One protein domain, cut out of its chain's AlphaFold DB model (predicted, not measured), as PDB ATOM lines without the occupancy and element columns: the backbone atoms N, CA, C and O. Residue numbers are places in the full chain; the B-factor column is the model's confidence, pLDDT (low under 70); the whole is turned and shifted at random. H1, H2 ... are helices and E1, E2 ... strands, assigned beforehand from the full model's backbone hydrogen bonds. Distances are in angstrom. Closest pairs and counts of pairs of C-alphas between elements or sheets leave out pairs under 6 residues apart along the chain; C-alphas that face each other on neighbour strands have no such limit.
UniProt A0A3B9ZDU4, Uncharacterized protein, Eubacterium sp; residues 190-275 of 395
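Overview. This is residues 190 to 275 of the 395 residues of an uncharacterized protein of Eubacterium sp (UniProt A0A3B9ZDU4). What would one see first in this model? A strongly twisted wall of five antiparallel strands has the helix H1 packed across one face. A small separate hairpin, E6 and E7, follows the end of H1 and comes near the wall where E7 approaches E3 and E4. What are the parts, in order? The 86 printed residues hold seven named strands and one named helix, in the order E1 E2 E3 E4 E5 H1 E6 E7, and the class is mixed, helices and strands. The large sheet has the order E4 - E3 - E2 - E1 - E5, and E6 - E7 is a second antiparallel sheet. How large is its outline? It is compact, with a radius of gyration of the C-alphas of 12.4 A, and rounded, spanning 37 by 28 by 21 A.

Arrangement. How do the first strands pair? E1, residues 191 to 194, and E2, residues 204 to 211, form a hairpin, with N 192 and O 206 within hydrogen-bond range at 2.8 A. E2 bends by 79 degrees at residue 207 and forms a hairpin with E3, residues 216 to 222, where N 207 and O 220 are 3.0 A apart. E3 forms a hairpin with E4, residues 228 to 230, where N 229 and O 221 are 2.8 A apart, and E1 E2 E3 E4 are a meander, each strand the antiparallel neighbour of the one before. What stands at the other edge? E5, residues 239 to 241, is an edge strand, as is E4; it is antiparallel to E1, with N 193 and O 240 at 2.8 A, and it is apart from E4. How is the helix placed? H1, residues 244 to 256, is on the large sheet at a height over the sheet of 9.1 A, making two layers, a helix on one face of a sheet. It runs across the strands, at 76 degrees to E1 on the local plane, over E4 and E1 and only just over E3, on which 3 of its C-alphas fall. Its closest C-alphas to E4 are Lys 253 and Phe 228, 5.9 A apart, and every O i to N i+4 pair in H1 is within hydrogen-bond range. Where is the last hairpin? E6, residues 259 to 262, and E7, residues 267 to 270, are antiparallel neighbours at 146 degrees, with N 260 and O 269 at 2.8 A. The closest C-alphas of E3 and E7 are those of Tyr 219 and Glu 267, 7.2 A apart, and those of H1 and E6 are Met 254 and Glu 260, 6.5 A apart. H1 and E7 are apart.

Along the chain. Where does the first element begin? E1 begins with C-alpha 191 at (6.479, 36.890, 33.545). Which elements are longest? H1 measures 18.1 A from first to last C-alpha, E2 16.7 A and E3 14.2 A. C-alpha 244, the first of H1, is at (-2.138, 32.695, 30.982). How long are the others? E1 measures 10.6 A, E4 7.0 A, E5 7.1 A, E6 9.7 A and E7 9.8 A. E7 ends with C-alpha 270 at (4.412, 54.929, 26.387).

Size, cuts and confidence. How far does it reach? The two C-alphas farthest apart are those of Leu 213 and Asn 273, at 38.3 A. Is the printed part whole? It runs from residue 190 to 275 and has no cut. The links E1 to E2 and E4 to E5 are short, the other links are tight, and no link is long. Where is confidence low? The mean pLDDT of the printed part is 89.4, and residue 234, residue 236 and residues 272 to 275 are under 70.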
ATOM      1  N   ASP A 190      10.904  36.957  31.576       95.81
ATOM      2  CA  ASP A 190       9.891  36.019  32.062       95.81
ATOM      3  C   ASP A 190       8.833  36.758  32.885       95.81
ATOM      4  O   ASP A 190       9.139  37.698  33.626       95.81
ATOM      5  N   ILE A 191       7.580  36.326  32.769       96.56
ATOM      6  CA  ILE A 191       6.479  36.890  33.545       96.56
ATOM      7  C   ILE A 191       6.247  35.990  34.747       96.56
ATOM      8  O   ILE A 191       5.925  34.811  34.613       96.56
ATOM      9  N   LEU A 192       6.437  36.564  35.927       96.50
ATOM     10  CA  LEU A 192       6.313  35.884  37.202       96.50
ATOM     11  C   LEU A 192       5.084  36.392  37.940       96.50
ATOM     12  O   LEU A 192       4.682  37.546  37.786       96.50
ATOM     13  N   ALA A 193       4.516  35.535  38.772       95.94
ATOM     14  CA  ALA A 193       3.397  35.858  39.625       95.94
ATOM     15  C   ALA A 193       3.635  35.389  41.059       95.94
ATOM     16  O   ALA A 193       4.458  34.511  41.333       95.94
ATOM     17  N   ILE A 194       2.911  36.027  41.970       93.50
ATOM     18  CA  ILE A 194       2.766  35.630  43.363       93.50
ATOM     19  C   ILE A 194       1.270  35.646  43.644       93.50
ATOM     20  O   ILE A 194       0.589  36.641  43.368       93.50
ATOM     21  N   GLU A 195       0.774  34.532  44.172       90.25
ATOM     22  CA  GLU A 195      -0.634  34.389  44.534       90.25
ATOM     23  C   GLU A 195      -1.072  35.498  45.513       90.25
ATOM     24  O   GLU A 195      -0.246  36.014  46.278       90.25
ATOM     25  N   PRO A 196      -2.357  35.895  45.498       86.94
ATOM     26  CA  PRO A 196      -2.863  36.922  46.398       86.94
ATOM     27  C   PRO A 196      -2.586  36.572  47.865       86.94
ATOM     28  O   PRO A 196      -2.753  35.431  48.293       86.94
ATOM     29  N   ILE A 197      -2.190  37.577  48.641       84.88
ATOM     30  CA  ILE A 197      -2.092  37.477  50.100       84.88
ATOM     31  C   ILE A 197      -3.483  37.752  50.688       84.88
ATOM     32  O   ILE A 197      -4.243  38.536  50.113       84.88
ATOM     33  N   ASP A 198      -3.817  37.137  51.826       82.12
ATOM     34  CA  ASP A 198      -5.095  37.344  52.519       82.12
ATOM     35  C   ASP A 198      -5.484  38.831  52.594       82.12
ATOM     36  O   ASP A 198      -4.722  39.681  53.060       82.12
ATOM     37  N   GLY A 199      -6.694  39.140  52.120       82.25
ATOM     38  CA  GLY A 199      -7.230  40.503  52.052       82.25
ATOM     39  C   GLY A 199      -7.007  41.228  50.719       82.25
ATOM     40  O   GLY A 199      -7.614  42.276  50.509       82.25
ATOM     41  N   TYR A 200      -6.218  40.669  49.798       83.56
ATOM     42  CA  TYR A 200      -6.030  41.216  48.455       83.56
ATOM     43  C   TYR A 200      -6.747  40.390  47.390       83.56
ATOM     44  O   TYR A 200      -6.751  39.162  47.415       83.56
ATOM     45  N   GLN A 201      -7.355  41.083  46.426       85.94
ATOM     46  CA  GLN A 201      -8.110  40.450  45.344       85.94
ATOM     47  C   GLN A 201      -7.225  40.063  44.151       85.94
ATOM     48  O   GLN A 201      -7.567  39.140  43.413       85.94
ATOM     49  N   TYR A 202      -6.114  40.772  43.940       85.25
ATOM     50  CA  TYR A 202      -5.273  40.597  42.758       85.25
ATOM     51  C   TYR A 202      -3.970  39.883  43.102       85.25
ATOM     52  O   TYR A 202      -3.392  40.162  44.153       85.25
ATOM     53  N   PRO A 203      -3.469  39.002  42.219       92.25
ATOM     54  CA  PRO A 203      -2.110  38.500  42.323       92.25
ATOM     55  C   PRO A 203      -1.118  39.627  42.021       92.25
ATOM     56  O   PRO A 203      -1.418  40.559  41.268       92.25
ATOM     57  N   PHE A 204       0.089  39.512  42.562       94.38
ATOM     58  CA  PHE A 204       1.208  40.310  42.076       94.38
ATOM     59  C   PHE A 204       1.729  39.657  40.797       94.38
ATOM     60  O   PHE A 204       2.028  38.467  40.810       94.38
ATOM     61  N   VAL A 205       1.843  40.407  39.699       96.38
ATOM     62  CA  VAL A 205       2.323  39.878  38.407       96.38
ATOM     63  C   VAL A 205       3.351  40.834  37.825       96.38
ATOM     64  O   VAL A 205       3.075  42.023  37.718       96.38
ATOM     65  N   ALA A 206       4.527  40.346  37.441       96.56
ATOM     66  CA  ALA A 206       5.653  41.188  37.051       96.56
ATOM     67  C   ALA A 206       6.470  40.608  35.897       96.56
ATOM     68  O   ALA A 206       6.638  39.397  35.797       96.56
ATOM     69  N   ILE A 207       7.054  41.487  35.077       97.25
ATOM     70  CA  ILE A 207       8.084  41.095  34.105       97.25
ATOM     71  C   ILE A 207       9.435  41.127  34.810       97.25
ATOM     72  O   ILE A 207       9.926  42.201  35.171       97.25
ATOM     73  N   TYR A 208      10.031  39.958  35.015       96.25
ATOM     74  CA  TYR A 208      11.295  39.789  35.716       96.25
ATOM     75  C   TYR A 208      12.452  40.439  34.954       96.25
ATOM     76  O   TYR A 208      12.593  40.288  33.740       96.25
ATOM     77  N   LYS A 209      13.301  41.161  35.682       95.19
ATOM     78  CA  LYS A 209      14.499  41.822  35.158       95.19
ATOM     79  C   LYS A 209      15.755  41.102  35.613       95.19
ATOM     80  O   LYS A 209      16.542  40.671  34.780       95.19
ATOM     81  N   GLU A 210      15.948  40.988  36.918       94.44
ATOM     82  CA  GLU A 210      17.133  40.366  37.503       94.44
ATOM     83  C   GLU A 210      16.918  40.062  38.987       94.44
ATOM     84  O   GLU A 210      15.981  40.552  39.622       94.44
ATOM     85  N   ARG A 211      17.827  39.282  39.564       91.12
ATOM     86  CA  ARG A 211      17.839  38.976  40.991       91.12
ATOM     87  C   ARG A 211      18.487  40.121  41.778       91.12
ATOM     88  O   ARG A 211      19.625  40.490  41.507       91.12
ATOM     89  N   GLY A 212      17.791  40.623  42.795       85.81
ATOM     90  CA  GLY A 212      18.353  41.480  43.844       85.81
ATOM     91  C   GLY A 212      18.816  40.668  45.060       85.81
ATOM     92  O   GLY A 212      18.655  39.448  45.095       85.81
ATOM     93  N   LEU A 213      19.375  41.327  46.084       80.75
ATOM     94  CA  LEU A 213      19.905  40.663  47.292       80.75
ATOM     95  C   LEU A 213      18.842  40.045  48.199       80.75
ATOM     96  O   LEU A 213      19.124  38.986  48.753       80.75
ATOM     97  N   ASP A 214      17.645  40.643  48.271       81.81
ATOM     98  CA  ASP A 214      16.496  40.198  49.091       81.81
ATOM     99  C   ASP A 214      15.151  40.219  48.339       81.81
ATOM    100  O   ASP A 214      14.107  39.862  48.876       81.81
ATOM    101  N   TYR A 215      15.173  40.596  47.063       86.25
ATOM    102  CA  TYR A 215      14.019  40.716  46.171       86.25
ATOM    103  C   TYR A 215      14.442  40.350  44.746       86.25
ATOM    104  O   TYR A 215      15.622  40.086  44.501       86.25
ATOM    105  N   PHE A 216      13.499  40.287  43.811       89.25
ATOM    106  CA  PHE A 216      13.826  40.397  42.391       89.25
ATOM    107  C   PHE A 216      13.474  41.794  41.892       89.25
ATOM    108  O   PHE A 216      12.613  42.456  42.454       89.25
ATOM    109  N   ASN A 217      14.149  42.253  40.852       92.75
ATOM    110  CA  ASN A 217      13.782  43.474  40.158       92.75
ATOM    111  C   ASN A 217      12.838  43.120  39.017       92.75
ATOM    112  O   ASN A 217      13.043  42.130  38.310       92.75
ATOM    113  N   SER A 218      11.834  43.961  38.808       95.19
ATOM    114  CA  SER A 218      10.941  43.910  37.658       95.19
ATOM    115  C   SER A 218      11.190  45.079  36.713       95.19
ATOM    116  O   SER A 218      11.627  46.148  37.135       95.19
ATOM    117  N   TYR A 219      10.850  44.912  35.439       95.62
ATOM    118  CA  TYR A 219      10.680  46.051  34.532       95.62
ATOM    119  C   TYR A 219       9.373  46.798  34.818       95.62
ATOM    120  O   TYR A 219       9.309  48.028  34.758       95.62
ATOM    121  N   CYS A 220       8.328  46.038  35.137       95.75
ATOM    122  CA  CYS A 220       7.009  46.526  35.500       95.75
ATOM    123  C   CYS A 220       6.222  45.437  36.220       95.75
ATOM    124  O   CYS A 220       6.559  44.253  36.114       95.75
ATOM    125  N   PHE A 221       5.155  45.832  36.906       96.06
ATOM    126  CA  PHE A 221       4.319  44.901  37.649       96.06
ATOM    127  C   PHE A 221       2.901  45.432  37.874       96.06
ATOM    128  O   PHE A 221       2.642  46.632  37.785       96.06
ATOM    129  N   ILE A 222       1.990  44.521  38.205       94.69
ATOM    130  CA  ILE A 222       0.740  44.808  38.899       94.69
ATOM    131  C   ILE A 222       0.945  44.488  40.378       94.69
ATOM    132  O   ILE A 222       1.378  43.387  40.718       94.69
ATOM    133  N   GLY A 223       0.646  45.447  41.253       91.50
ATOM    134  CA  GLY A 223       0.623  45.211  42.697       91.50
ATOM    135  C   GLY A 223      -0.638  44.459  43.140       91.50
ATOM    136  O   GLY A 223      -1.615  44.388  42.404       91.50
ATOM    137  N   PHE A 224      -0.675  43.985  44.387       91.19
ATOM    138  CA  PHE A 224      -1.848  43.295  44.956       91.19
ATOM    139  C   PHE A 224      -3.151  44.135  44.967       91.19
ATOM    140  O   PHE A 224      -4.245  43.601  45.147       91.19
ATOM    141  N   SER A 225      -3.055  45.454  44.750       87.81
ATOM    142  CA  SER A 225      -4.191  46.366  44.545       87.81
ATOM    143  C   SER A 225      -4.783  46.332  43.128       87.81
ATOM    144  O   SER A 225      -5.784  46.994  42.872       87.81
ATOM    145  N   GLY A 226      -4.165  45.615  42.184       88.69
ATOM    146  CA  GLY A 226      -4.556  45.620  40.772       88.69
ATOM    147  C   GLY A 226      -4.048  46.833  39.981       88.69
ATOM    148  O   GLY A 226      -4.383  46.979  38.804       88.69
ATOM    149  N   ILE A 227      -3.241  47.703  40.605       89.75
ATOM    150  CA  ILE A 227      -2.657  48.894  39.975       89.75
ATOM    151  C   ILE A 227      -1.363  48.520  39.245       89.75
ATOM    152  O   ILE A 227      -0.517  47.809  39.788       89.75
ATOM    153  N   PHE A 228      -1.212  49.029  38.021       93.62
ATOM    154  CA  PHE A 228      -0.000  48.892  37.217       93.62
ATOM    155  C   PHE A 228       1.068  49.915  37.615       93.62
ATOM    156  O   PHE A 228       0.784  51.107  37.749       93.62
ATOM    157  N   TYR A 229       2.314  49.459  37.700       91.25
ATOM    158  CA  TYR A 229       3.483  50.283  37.972       91.25
ATOM    159  C   TYR A 229       4.594  49.990  36.957       91.25
ATOM    160  O   TYR A 229       4.953  48.837  36.706       91.25
ATOM    161  N   GLY A 230       5.177  51.054  36.400       87.94
ATOM    162  CA  GLY A 230       6.458  50.980  35.699       87.94
ATOM    163  C   GLY A 230       7.599  51.166  36.696       87.94
ATOM    164  O   GLY A 230       7.598  52.152  37.433       87.94
ATOM    165  N   GLY A 231       8.563  50.243  36.728       79.81
ATOM    166  CA  GLY A 231       9.717  50.323  37.622       79.81
ATOM    167  C   GLY A 231      10.008  49.048  38.411       79.81
ATOM    168  O   GLY A 231       9.406  47.991  38.204       79.81
ATOM    169  N   GLU A 232      10.978  49.175  39.313       81.62
ATOM    170  CA  GLU A 232      11.563  48.066  40.061       81.62
ATOM    171  C   GLU A 232      10.770  47.788  41.341       81.62
ATOM    172  O   GLU A 232      10.674  48.633  42.230       81.62
ATOM    173  N   CYS A 233      10.216  46.585  41.441       76.50
ATOM    174  CA  CYS A 233       9.686  46.014  42.670       76.50
ATOM    175  C   CYS A 233       9.921  44.505  42.637       76.50
ATOM    176  O   CYS A 233       9.946  43.901  41.563       76.50
ATOM    177  N   GLY A 234      10.036  43.878  43.803       69.12
ATOM    178  CA  GLY A 234       9.836  42.443  43.865       69.12
ATOM    179  C   GLY A 234       9.802  41.881  45.266       69.12
ATOM    180  O   GLY A 234      10.190  42.501  46.255       69.12
ATOM    181  N   HIS A 235       9.315  40.654  45.305       71.44
ATOM    182  CA  HIS A 235       9.084  39.861  46.495       71.44
ATOM    183  C   HIS A 235       9.680  38.473  46.238       71.44
ATOM    184  O   HIS A 235       9.594  37.963  45.127       71.44
ATOM    185  N   ARG A 236      10.333  37.858  47.227       67.94
ATOM    186  CA  ARG A 236      11.017  36.564  47.017       67.94
ATOM    187  C   ARG A 236      10.150  35.340  47.218       67.94
ATOM    188  O   ARG A 236      10.461  34.278  46.690       67.94
ATOM    189  N   THR A 237       9.135  35.458  48.054       79.38
ATOM    190  CA  THR A 237       8.414  34.295  48.556       79.38
ATOM    191  C   THR A 237       7.291  33.922  47.608       79.38
ATOM    192  O   THR A 237       6.549  34.796  47.165       79.38
ATOM    193  N   ASN A 238       7.152  32.621  47.351       84.81
ATOM    194  CA  ASN A 238       6.066  32.039  46.558       84.81
ATOM    195  C   ASN A 238       5.971  32.591  45.128       84.81
ATOM    196  O   ASN A 238       4.882  32.685  44.567       84.81
ATOM    197  N   VAL A 239       7.114  32.959  44.545       92.69
ATOM    198  CA  VAL A 239       7.185  33.348  43.139       92.69
ATOM    199  C   VAL A 239       7.105  32.113  42.250       92.69
ATOM    200  O   VAL A 239       7.771  31.107  42.493       92.69
ATOM    201  N   HIS A 240       6.298  32.202  41.207       94.81
ATOM    202  CA  HIS A 240       6.162  31.171  40.192       94.81
ATOM    203  C   HIS A 240       5.975  31.816  38.819       94.81
ATOM    204  O   HIS A 240       5.707  33.016  38.737       94.81
ATOM    205  N   PRO A 241       6.095  31.067  37.717       96.56
ATOM    206  CA  PRO A 241       5.736  31.607  36.418       96.56
ATOM    207  C   PRO A 241       4.247  31.938  36.350       96.56
ATOM    208  O   PRO A 241       3.415  31.208  36.898       96.56
ATOM    209  N   ALA A 242       3.910  33.040  35.692       96.31
ATOM    210  CA  ALA A 242       2.529  33.471  35.559       96.31
ATOM    211  C   ALA A 242       1.709  32.472  34.727       96.31
ATOM    212  O   ALA A 242       2.186  31.935  33.724       96.31
ATOM    213  N   THR A 243       0.458  32.239  35.126       94.94
ATOM    214  CA  THR A 243      -0.516  31.565  34.259       94.94
ATOM    215  C   THR A 243      -0.915  32.478  33.103       94.94
ATOM    216  O   THR A 243      -0.689  33.693  33.142       94.94
ATOM    217  N   LYS A 244      -1.574  31.918  32.088       94.44
ATOM    218  CA  LYS A 244      -2.138  32.695  30.982       94.44
ATOM    219  C   LYS A 244      -3.049  33.836  31.452       94.44
ATOM    220  O   LYS A 244      -2.934  34.950  30.958       94.44
ATOM    221  N   GLU A 245      -3.913  33.599  32.434       94.88
ATOM    222  CA  GLU A 245      -4.829  34.621  32.956       94.88
ATOM    223  C   GLU A 245      -4.072  35.760  33.652       94.88
ATOM    224  O   GLU A 245      -4.421  36.928  33.497       94.88
ATOM    225  N   GLN A 246      -3.015  35.430  34.400       96.31
ATOM    226  CA  GLN A 246      -2.157  36.412  35.067       96.31
ATOM    227  C   GLN A 246      -1.349  37.226  34.048       96.31
ATOM    228  O   GLN A 246      -1.236  38.447  34.176       96.31
ATOM    229  N   HIS A 247      -0.833  36.565  33.013       96.06
ATOM    230  CA  HIS A 247      -0.182  37.203  31.876       96.06
ATOM    231  C   HIS A 247      -1.131  38.193  31.185       96.06
ATOM    232  O   HIS A 247      -0.815  39.377  31.058       96.06
ATOM    233  N   ASP A 248      -2.321  37.737  30.798       96.62
ATOM    234  CA  ASP A 248      -3.316  38.560  30.110       96.62
ATOM    235  C   ASP A 248      -3.747  39.758  30.968       96.62
ATOM    236  O   ASP A 248      -3.849  40.878  30.459       96.62
ATOM    237  N   LEU A 249      -3.895  39.561  32.283       95.94
ATOM    238  CA  LEU A 249      -4.159  40.633  33.240       95.94
ATOM    239  C   LEU A 249      -3.044  41.695  33.237       95.94
ATOM    240  O   LEU A 249      -3.348  42.889  33.188       95.94
ATOM    241  N   LEU A 250      -1.768  41.289  33.249       96.88
ATOM    242  CA  LEU A 250      -0.623  42.207  33.181       96.88
ATOM    243  C   LEU A 250      -0.660  43.081  31.934       96.88
ATOM    244  O   LEU A 250      -0.576  44.307  32.043       96.88
ATOM    245  N   PHE A 251      -0.834  42.479  30.761       96.94
ATOM    246  CA  PHE A 251      -0.888  43.235  29.510       96.94
ATOM    247  C   PHE A 251      -2.133  44.111  29.406       96.94
ATOM    248  O   PHE A 251      -2.050  45.236  28.903       96.94
ATOM    249  N   GLN A 252      -3.272  43.651  29.926       95.81
ATOM    250  CA  GLN A 252      -4.475  44.469  30.014       95.81
ATOM    251  C   GLN A 252      -4.219  45.724  30.862       95.81
ATOM    252  O   GLN A 252      -4.445  46.836  30.381       95.81
ATOM    253  N   LYS A 253      -3.703  45.571  32.089       94.00
ATOM    254  CA  LYS A 253      -3.436  46.701  32.997       94.00
ATOM    255  C   LYS A 253      -2.341  47.629  32.486       94.00
ATOM    256  O   LYS A 253      -2.468  48.844  32.612       94.00
ATOM    257  N   MET A 254      -1.314  47.084  31.841       95.00
ATOM    258  CA  MET A 254      -0.279  47.865  31.163       95.00
ATOM    259  C   MET A 254      -0.874  48.755  30.063       95.00
ATOM    260  O   MET A 254      -0.594  49.954  30.008       95.00
ATOM    261  N   LYS A 255      -1.756  48.194  29.228       93.56
ATOM    262  CA  LYS A 255      -2.440  48.929  28.158       93.56
ATOM    263  C   LYS A 255      -3.421  49.967  28.702       93.56
ATOM    264  O   LYS A 255      -3.479  51.079  28.171       93.56
ATOM    265  N   GLU A 256      -4.189  49.635  29.743       89.00
ATOM    266  CA  GLU A 256      -5.051  50.576  30.480       89.00
ATOM    267  C   GLU A 256      -4.240  51.769  30.995       89.00
ATOM    268  O   GLU A 256      -4.632  52.913  30.773       89.00
ATOM    269  N   ALA A 257      -3.055  51.503  31.548       88.06
ATOM    270  CA  ALA A 257      -2.115  52.518  31.995       88.06
ATOM    271  C   ALA A 257      -1.403  53.266  30.854       88.06
ATOM    272  O   ALA A 257      -0.616  54.156  31.140       88.06
ATOM    273  N   GLY A 258      -1.656  52.958  29.577       91.62
ATOM    274  CA  GLY A 258      -1.067  53.671  28.439       91.62
ATOM    275  C   GLY A 258       0.368  53.260  28.105       91.62
ATOM    276  O   GLY A 258       1.114  54.062  27.540       91.62
ATOM    277  N   TYR A 259       0.754  52.029  28.437       94.31
ATOM    278  CA  TYR A 259       2.051  51.452  28.094       94.31
ATOM    279  C   TYR A 259       1.911  50.216  27.200       94.31
ATOM    280  O   TYR A 259       0.873  49.557  27.164       94.31
ATOM    281  N   GLU A 260       2.993  49.895  26.502       95.69
ATOM    282  CA  GLU A 260       3.203  48.657  25.759       95.69
ATOM    283  C   GLU A 260       4.606  48.122  26.074       95.69
ATOM    284  O   GLU A 260       5.550  48.892  26.265       95.69
ATOM    285  N   TRP A 261       4.753  46.802  26.150       96.50
ATOM    286  CA  TRP A 261       6.036  46.152  26.406       96.50
ATOM    287  C   TRP A 261       6.755  45.835  25.094       96.50
ATOM    288  O   TRP A 261       6.237  45.090  24.262       96.50
ATOM    289  N   ASP A 262       7.970  46.355  24.922       95.81
ATOM    290  CA  ASP A 262       8.878  45.929  23.859       95.81
ATOM    291  C   ASP A 262       9.742  44.772  24.373       95.81
ATOM    292  O   ASP A 262      10.719  44.982  25.094       95.81
ATOM    293  N   ALA A 263       9.377  43.542  24.003       94.00
ATOM    294  CA  ALA A 263      10.070  42.334  24.444       94.00
ATOM    295  C   ALA A 263      11.502  42.203  23.892       94.00
ATOM    296  O   ALA A 263      12.349  41.593  24.546       94.00
ATOM    297  N   GLU A 264      11.788  42.774  22.718       93.88
ATOM    298  CA  GLU A 264      13.117  42.713  22.099       93.88
ATOM    299  C   GLU A 264      14.093  43.628  22.843       93.88
ATOM    300  O   GLU A 264      15.205  43.222  23.191       93.88
ATOM    301  N   LYS A 265      13.654  44.853  23.147       95.50
ATOM    302  CA  LYS A 265      14.459  45.846  23.868       95.50
ATOM    303  C   LYS A 265      14.373  45.731  25.385       95.50
ATOM    304  O   LYS A 265      15.199  46.318  26.082       95.50
ATOM    305  N   LYS A 266      13.395  44.976  25.888       94.38
ATOM    306  CA  LYS A 266      13.056  44.849  27.309       94.38
ATOM    307  C   LYS A 266      12.770  46.207  27.957       94.38
ATOM    308  O   LYS A 266      13.319  46.539  29.007       94.38
ATOM    309  N   GLU A 267      11.919  47.002  27.314       94.50
ATOM    310  CA  GLU A 267      11.535  48.335  27.786       94.50
ATOM    311  C   GLU A 267      10.021  48.566  27.703       94.50
ATOM    312  O   GLU A 267       9.339  48.055  26.815       94.50
ATOM    313  N   LEU A 268       9.495  49.376  28.625       93.88
ATOM    314  CA  LEU A 268       8.140  49.911  28.516       93.88
ATOM    315  C   LEU A 268       8.135  51.111  27.569       93.88
ATOM    316  O   LEU A 268       8.851  52.090  27.789       93.88
ATOM    317  N   LYS A 269       7.261  51.080  26.568       94.06
ATOM    318  CA  LYS A 269       6.980  52.211  25.685       94.06
ATOM    319  C   LYS A 269       5.661  52.850  26.073       94.06
ATOM    320  O   LYS A 269       4.651  52.169  26.216       94.06
ATOM    321  N   LYS A 270       5.657  54.172  26.225       90.19
ATOM    322  CA  LYS A 270       4.412  54.929  26.387       90.19
ATOM    323  C   LYS A 270       3.684  54.953  25.040       90.19
ATOM    324  O   LYS A 270       4.289  55.285  24.023       90.19
ATOM    325  N   ILE A 271       2.402  54.608  25.036       88.19
ATOM    326  CA  ILE A 271       1.552  54.694  23.847       88.19
ATOM    327  C   ILE A 271       1.251  56.183  23.619       88.19
ATOM    328  O   ILE A 271       0.513  56.802  24.390       88.19
ATOM    329  N   GLU A 272       1.864  56.788  22.596       69.25
ATOM    330  CA  GLU A 272       1.618  58.189  22.235       69.25
ATOM    331  C   GLU A 272       0.124  58.400  21.920       69.25
ATOM    332  O   GLU A 272      -0.477  57.621  21.179       69.25
ATOM    333  N   ASN A 273      -0.461  59.474  22.470       63.34
ATOM    334  CA  ASN A 273      -1.862  59.921  22.332       63.34
ATOM    335  C   ASN A 273      -2.904  59.417  23.347       63.34
ATOM    336  O   ASN A 273      -4.083  59.727  23.173       63.34
ATOM    337  N   ARG A 274      -2.529  58.725  24.431       53.62
ATOM    338  CA  ARG A 274      -3.462  58.496  25.553       53.62
ATOM    339  C   ARG A 274      -3.145  59.464  26.703       53.62
ATOM    340  O   ARG A 274      -2.061  59.343  27.277       53.62
ATOM    341  N   PRO A 275      -4.021  60.434  27.035       53.31
ATOM    342  CA  PRO A 275      -3.801  61.292  28.195       53.31
ATOM    343  C   PRO A 275      -3.777  60.420  29.454       53.31
ATOM    344  O   PRO A 275      -4.721  59.679  29.722       53.31
TER     345      PRO A 275